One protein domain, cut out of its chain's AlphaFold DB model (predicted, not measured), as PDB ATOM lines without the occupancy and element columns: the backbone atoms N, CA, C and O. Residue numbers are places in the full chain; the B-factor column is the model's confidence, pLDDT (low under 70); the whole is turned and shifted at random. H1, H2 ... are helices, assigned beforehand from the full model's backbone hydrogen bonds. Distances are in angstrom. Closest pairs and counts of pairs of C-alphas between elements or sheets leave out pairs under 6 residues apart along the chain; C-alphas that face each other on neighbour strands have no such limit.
ATOM      1  N   HIS A   2      -6.740  38.658  54.992       55.44
ATOM      2  CA  HIS A   2      -6.211  38.105  56.252       55.44
ATOM      3  C   HIS A   2      -5.243  36.935  56.037       55.44
ATOM      4  O   HIS A   2      -5.660  35.789  55.908       55.44
ATOM      5  N   PHE A   3      -3.956  37.266  56.145       60.75
ATOM      6  CA  PHE A   3      -2.744  36.438  56.056       60.75
ATOM      7  C   PHE A   3      -2.497  35.540  57.299       60.75
ATOM      8  O   PHE A   3      -1.381  35.143  57.622       60.75
ATOM      9  N   ASP A   4      -3.535  35.243  58.081       68.75
ATOM     10  CA  ASP A   4      -3.350  34.879  59.491       68.75
ATOM     11  C   ASP A   4      -2.970  33.409  59.737       68.75
ATOM     12  O   ASP A   4      -2.290  33.122  60.723       68.75
ATOM     13  N   SER A   5      -3.382  32.477  58.868       78.94
ATOM     14  CA  SER A   5      -3.195  31.026  59.072       78.94
ATOM     15  C   SER A   5      -2.192  30.411  58.090       78.94
ATOM     16  O   SER A   5      -1.111  29.992  58.506       78.94
ATOM     17  N   CYS A   6      -2.539  30.386  56.800       81.31
ATOM     18  CA  CYS A   6      -1.768  29.771  55.713       81.31
ATOM     19  C   CYS A   6      -0.994  30.784  54.855       81.31
ATOM     20  O   CYS A   6      -0.087  30.391  54.128       81.31
ATOM     21  N   GLY A   7      -1.323  32.074  54.955       81.88
ATOM     22  CA  GLY A   7      -0.691  33.148  54.186       81.88
ATOM     23  C   GLY A   7      -1.306  33.426  52.805       81.88
ATOM     24  O   GLY A   7      -0.837  34.338  52.136       81.88
ATOM     25  N   ALA A   8      -2.357  32.708  52.396       84.81
ATOM     26  CA  ALA A   8      -3.115  33.032  51.184       84.81
ATOM     27  C   ALA A   8      -4.024  34.256  51.402       84.81
ATOM     28  O   ALA A   8      -4.561  34.468  52.494       84.81
ATOM     29  N   MET A   9      -4.218  35.052  50.353       83.56
ATOM     30  CA  MET A   9      -5.020  36.280  50.376       83.56
ATOM     31  C   MET A   9      -6.455  36.072  49.871       83.56
ATOM     32  O   MET A   9      -7.292  36.968  50.026       83.56
ATOM     33  N   THR A  10      -6.755  34.897  49.309       84.00
ATOM     34  CA  THR A  10      -8.037  34.560  48.662       84.00
ATOM     35  C   THR A  10      -9.161  34.219  49.633       84.00
ATOM     36  O   THR A  10     -10.333  34.386  49.301       84.00
ATOM     37  N   HIS A  11      -8.832  33.794  50.854       83.62
ATOM     38  CA  HIS A  11      -9.805  33.415  51.874       83.62
ATOM     39  C   HIS A  11      -9.431  33.960  53.261       83.62
ATOM     40  O   HIS A  11      -8.375  34.549  53.479       83.62
ATOM     41  N   THR A  12     -10.339  33.814  54.230       86.00
ATOM     42  CA  THR A  12     -10.078  34.193  55.630       86.00
ATOM     43  C   THR A  12      -9.669  32.976  56.456       86.00
ATOM     44  O   THR A  12      -9.989  31.845  56.101       86.00
ATOM     45  N   ALA A  13      -9.040  33.192  57.618       82.44
ATOM     46  CA  ALA A  13      -8.540  32.114  58.483       82.44
ATOM     47  C   ALA A  13      -9.591  31.060  58.895       82.44
ATOM     48  O   ALA A  13      -9.221  29.938  59.222       82.44
ATOM     49  N   LYS A  14     -10.891  31.396  58.876       84.56
ATOM     50  CA  LYS A  14     -11.988  30.463  59.193       84.56
ATOM     51  C   LYS A  14     -12.333  29.506  58.049       84.56
ATOM     52  O   LYS A  14     -12.794  28.406  58.322       84.56
ATOM     53  N   PHE A  15     -12.124  29.926  56.801       83.25
ATOM     54  CA  PHE A  15     -12.378  29.130  55.591       83.25
ATOM     55  C   PHE A  15     -11.079  28.566  54.997       83.25
ATOM     56  O   PHE A  15     -11.032  28.184  53.835       83.25
ATOM     57  N   CYS A  16     -10.016  28.545  55.802       85.69
ATOM     58  CA  CYS A  16      -8.719  28.009  55.434       85.69
ATOM     59  C   CYS A  16      -8.812  26.484  55.281       85.69
ATOM     60  O   CYS A  16      -9.165  25.789  56.233       85.69
ATOM     61  N   THR A  17      -8.492  25.979  54.091       84.75
ATOM     62  CA  THR A  17      -8.403  24.538  53.776       84.75
ATOM     63  C   THR A  17      -7.213  23.874  54.476       84.75
ATOM     64  O   THR A  17      -7.241  22.686  54.800       84.75
ATOM     65  N   ASP A  18      -6.185  24.669  54.767       84.69
ATOM     66  CA  ASP A  18      -4.994  24.279  55.508       84.69
ATOM     67  C   ASP A  18      -5.290  24.035  56.996       84.69
ATOM     68  O   ASP A  18      -6.018  24.782  57.655       84.69
ATOM     69  N   ARG A  19      -4.642  23.010  57.561       86.25
ATOM     70  CA  ARG A  19      -4.821  22.613  58.965       86.25
ATOM     71  C   ARG A  19      -4.486  23.776  59.920       86.25
ATOM     72  O   ARG A  19      -3.390  24.338  59.816       86.25
ATOM     73  N   PRO A  20      -5.361  24.113  60.893       87.19
ATOM     74  CA  PRO A  20      -5.154  25.260  61.771       87.19
ATOM     75  C   PRO A  20      -3.868  25.114  62.588       87.19
ATOM     76  O   PRO A  20      -3.609  24.080  63.214       87.19
ATOM     77  N   ARG A  21      -3.045  26.166  62.575       83.69
ATOM     78  CA  ARG A  21      -1.727  26.188  63.221       83.69
ATOM     79  C   ARG A  21      -1.821  26.852  64.592       83.69
ATOM     80  O   ARG A  21      -2.525  27.840  64.766       83.69
ATOM     81  N   LYS A  22      -1.050  26.347  65.562       83.25
ATOM     82  CA  LYS A  22      -0.944  26.959  66.902       83.25
ATOM     83  C   LYS A  22      -0.325  28.361  66.844       83.25
ATOM     84  O   LYS A  22      -0.716  29.238  67.603       83.25
ATOM     85  N   VAL A  23       0.632  28.555  65.937       83.81
ATOM     86  CA  VAL A  23       1.208  29.857  65.593       83.81
ATOM     87  C   VAL A  23       1.033  30.034  64.088       83.81
ATOM     88  O   VAL A  23       1.479  29.190  63.311       83.81
ATOM     89  N   GLY A  24       0.307  31.080  63.695       82.38
ATOM     90  CA  GLY A  24      -0.061  31.340  62.304       82.38
ATOM     91  C   GLY A  24       1.106  31.803  61.430       82.38
ATOM     92  O   GLY A  24       2.141  32.255  61.937       82.38
ATOM     93  N   ALA A  25       0.924  31.717  60.109       84.44
ATOM     94  CA  ALA A  25       1.915  32.166  59.130       84.44
ATOM     95  C   ALA A  25       2.292  33.643  59.316       84.44
ATOM     96  O   ALA A  25       3.467  33.963  59.196       84.44
ATOM     97  N   LYS A  26       1.359  34.497  59.765       81.50
ATOM     98  CA  LYS A  26       1.615  35.923  60.049       81.50
ATOM     99  C   LYS A  26       2.751  36.227  61.030       81.50
ATOM    100  O   LYS A  26       3.249  37.342  61.043       81.50
ATOM    101  N   TRP A  27       3.090  35.281  61.909       81.38
ATOM    102  CA  TRP A  27       4.137  35.460  62.924       81.38
ATOM    103  C   TRP A  27       5.396  34.649  62.630       81.38
ATOM    104  O   TRP A  27       6.406  34.819  63.305       81.38
ATOM    105  N   THR A  28       5.313  33.691  61.706       81.44
ATOM    106  CA  THR A  28       6.382  32.712  61.476       81.44
ATOM    107  C   THR A  28       6.947  32.755  60.066       81.44
ATOM    108  O   THR A  28       7.982  32.124  59.866       81.44
ATOM    109  N   ASP A  29       6.293  33.453  59.127       78.94
ATOM    110  CA  ASP A  29       6.652  33.645  57.707       78.94
ATOM    111  C   ASP A  29       7.133  32.372  56.991       78.94
ATOM    112  O   ASP A  29       7.875  32.394  56.011       78.94
ATOM    113  N   LYS A  30       6.709  31.213  57.496       80.06
ATOM    114  CA  LYS A  30       7.139  29.888  57.055       80.06
ATOM    115  C   LYS A  30       5.943  29.134  56.491       80.06
ATOM    116  O   LYS A  30       4.892  29.057  57.129       80.06
ATOM    117  N   LYS A  31       6.154  28.485  55.339       79.75
ATOM    118  CA  LYS A  31       5.151  27.677  54.618       79.75
ATOM    119  C   LYS A  31       3.897  28.493  54.261       79.75
ATOM    120  O   LYS A  31       2.824  28.230  54.812       79.75
ATOM    121  N   ILE A  32       4.090  29.484  53.387       85.44
ATOM    122  CA  ILE A  32       3.040  30.320  52.788       85.44
ATOM    123  C   ILE A  32       2.396  29.528  51.643       85.44
ATOM    124  O   ILE A  32       3.109  29.015  50.781       85.44
ATOM    125  N   ALA A  33       1.072  29.388  51.668       85.62
ATOM    126  CA  ALA A  33       0.309  28.740  50.606       85.62
ATOM    127  C   ALA A  33       0.165  29.672  49.383       85.62
ATOM    128  O   ALA A  33       0.097  30.888  49.563       85.62
ATOM    129  N   PRO A  34       0.124  29.132  48.150       87.69
ATOM    130  CA  PRO A  34      -0.173  29.926  46.961       87.69
ATOM    131  C   PRO A  34      -1.630  30.419  46.968       87.69
ATOM    132  O   PRO A  34      -2.503  29.787  47.563       87.69
ATOM    133  N   ASP A  35      -1.890  31.525  46.270       87.12
ATOM    134  CA  ASP A  35      -3.243  32.057  46.091       87.12
ATOM    135  C   ASP A  35      -4.067  31.204  45.105       87.12
ATOM    136  O   ASP A  35      -3.574  30.756  44.067       87.12
ATOM    137  N   GLU A  36      -5.342  30.991  45.431       84.75
ATOM    138  CA  GLU A  36      -6.309  30.234  44.626       84.75
ATOM    139  C   GLU A  36      -6.903  31.080  43.479       84.75
ATOM    140  O   GLU A  36      -7.068  32.295  43.585       84.75
ATOM    141  N   LYS A  37      -7.283  30.438  42.369       83.25
ATOM    142  CA  LYS A  37      -7.980  31.114  41.262       83.25
ATOM    143  C   LYS A  37      -9.486  31.091  41.514       83.25
ATOM    144  O   LYS A  37     -10.060  30.023  41.702       83.25
ATOM    145  N   ILE A  38     -10.122  32.262  41.518       79.50
ATOM    146  CA  ILE A  38     -11.573  32.400  41.690       79.50
ATOM    147  C   ILE A  38     -12.184  32.578  40.302       79.50
ATOM    148  O   ILE A  38     -12.034  33.634  39.692       79.50
ATOM    149  N   GLU A  39     -12.857  31.546  39.803       79.44
ATOM    150  CA  GLU A  39     -13.510  31.560  38.494       79.44
ATOM    151  C   GLU A  39     -15.029  31.462  38.669       79.44
ATOM    152  O   GLU A  39     -15.533  30.662  39.459       79.44
ATOM    153  N   THR A  40     -15.773  32.298  37.943       81.56
ATOM    154  CA  THR A  40     -17.240  32.263  37.904       81.56
ATOM    155  C   THR A  40     -17.690  31.881  36.504       81.56
ATOM    156  O   THR A  40     -17.436  32.623  35.556       81.56
ATOM    157  N   PHE A  41     -18.375  30.746  36.383       81.12
ATOM    158  CA  PHE A  41     -18.914  30.250  35.120       81.12
ATOM    159  C   PHE A  41     -20.439  30.298  35.134       81.12
ATOM    160  O   PHE A  41     -21.083  29.842  36.083       81.12
ATOM    161  N   GLU A  42     -21.021  30.818  34.060       86.56
ATOM    162  CA  GLU A  42     -22.455  30.729  33.814       86.56
ATOM    163  C   GLU A  42     -22.728  29.453  33.018       86.56
ATOM    164  O   GLU A  42     -22.388  29.347  31.845       86.56
ATOM    165  N   LEU A  43     -23.290  28.454  33.699       87.56
ATOM    166  CA  LEU A  43     -23.630  27.154  33.125       87.56
ATOM    167  C   LEU A  43     -25.142  26.915  33.190       87.56
ATOM    168  O   LEU A  43     -25.809  27.320  34.158       87.56
ATOM    169  N   ASP A  44     -25.648  26.192  32.190       91.94
ATOM    170  CA  ASP A  44     -27.023  25.693  32.135       91.94
ATOM    171  C   ASP A  44     -27.303  24.667  33.249       91.94
ATOM    172  O   ASP A  44     -26.402  24.240  33.980       91.94
ATOM    173  N   CYS A  45     -28.567  24.258  33.412       90.94
ATOM    174  CA  CYS A  45     -28.948  23.298  34.455       90.94
ATOM    175  C   CYS A  45     -28.193  21.969  34.338       90.94
ATOM    176  O   CYS A  45     -27.746  21.437  35.358       90.94
ATOM    177  N   ASP A  46     -28.019  21.483  33.108       93.00
ATOM    178  CA  ASP A  46     -27.310  20.240  32.826       93.00
ATOM    179  C   ASP A  46     -25.805  20.430  33.016       93.00
ATOM    180  O   ASP A  46     -25.176  19.600  33.658       93.00
ATOM    181  N   GLY A  47     -25.246  21.579  32.615       91.88
ATOM    182  CA  GLY A  47     -23.830  21.895  32.832       91.88
ATOM    183  C   GLY A  47     -23.441  21.979  34.314       91.88
ATOM    184  O   GLY A  47     -22.385  21.495  34.708       91.88
ATOM    185  N   LYS A  48     -24.311  22.522  35.180       90.69
ATOM    186  CA  LYS A  48     -24.069  22.575  36.640       90.69
ATOM    187  C   LYS A  48     -24.132  21.208  37.320       90.69
ATOM    188  O   LYS A  48     -23.578  21.046  38.407       90.69
ATOM    189  N   ARG A  49     -24.872  20.262  36.737       90.00
ATOM    190  CA  ARG A  49     -25.074  18.907  37.275       90.00
ATOM    191  C   ARG A  49     -24.278  17.847  36.532       90.00
ATOM    192  O   ARG A  49     -24.349  16.681  36.920       90.00
ATOM    193  N   ASP A  50     -23.551  18.232  35.492       93.06
ATOM    194  CA  ASP A  50     -22.764  17.298  34.721       93.06
ATOM    195  C   ASP A  50     -21.700  16.673  35.625       93.06
ATOM    196  O   ASP A  50     -20.790  17.330  36.135       93.06
ATOM    197  N   ARG A  51     -21.828  15.361  35.829       90.81
ATOM    198  CA  ARG A  51     -20.895  14.563  36.626       90.81
ATOM    199  C   ARG A  51     -19.485  14.601  36.037       90.81
ATOM    200  O   ARG A  51     -18.522  14.335  36.749       90.81
ATOM    201  N   ARG A  52     -19.372  14.867  34.736       89.50
ATOM    202  CA  ARG A  52     -18.113  14.894  33.998       89.50
ATOM    203  C   ARG A  52     -17.504  16.300  33.928       89.50
ATOM    204  O   ARG A  52     -16.508  16.489  33.237       89.50
ATOM    205  N   ASN A  53     -18.044  17.272  34.664       89.12
ATOM    206  CA  ASN A  53     -17.463  18.608  34.709       89.12
ATOM    207  C   ASN A  53     -16.033  18.569  35.289       89.12
ATOM    208  O   ASN A  53     -15.803  17.982  36.347       89.12
TER     209      ASN A  53
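What this domain is: This is residues 2 to 53 of the 207 residues of the protein "Pre-mRNA-splicing factor SLU7" of Actinidia rufa (UniProt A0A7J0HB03). With little regular structure, the domain is a small compact body of loops, residues 2 to 38 with the short helix H1 among them, from which a long tail, residues 39 to 53 with the short helix H2, sticks out and makes the length. The printed part has 52 residues with two named helices, H1 then H2, and no named strand; its class is all helix, though the named elements hold only 9 residues. The whole is extended, with a radius of gyration of the C-alphas of 15.6 A and spans of 46 by 16 by 16 A.

Where its parts are: Residues 2 to 24 hold no named element, from C-alpha 2 at (-6.211, 38.105, 56.252). H1 is residues 25 to 28, 5.1 A from first to last C-alpha, beginning at (1.915, 32.166, 59.130). H2 is residues 45 to 49, 6.5 A long, ending at (-25.074, 18.907, 37.275).

How they stand to each other: H1 and H2 are apart, joined by a long link of 16 residues, 29 to 44. In H2 the O i to N i+4 pair is within hydrogen-bond range; H1 is too short for such a pair, and its one O i to N i+3 pair is within range.

The domain as a whole: The C-alphas farthest apart are those of Trp 27 and Asp 46, 46.1 A. Residues 39 to 53 stand free; the body without them spans 27 by 17 by 14 A. The printed part has no cut. The mean pLDDT of the printed part is 83.6, and residues 2 to 4 are under 70.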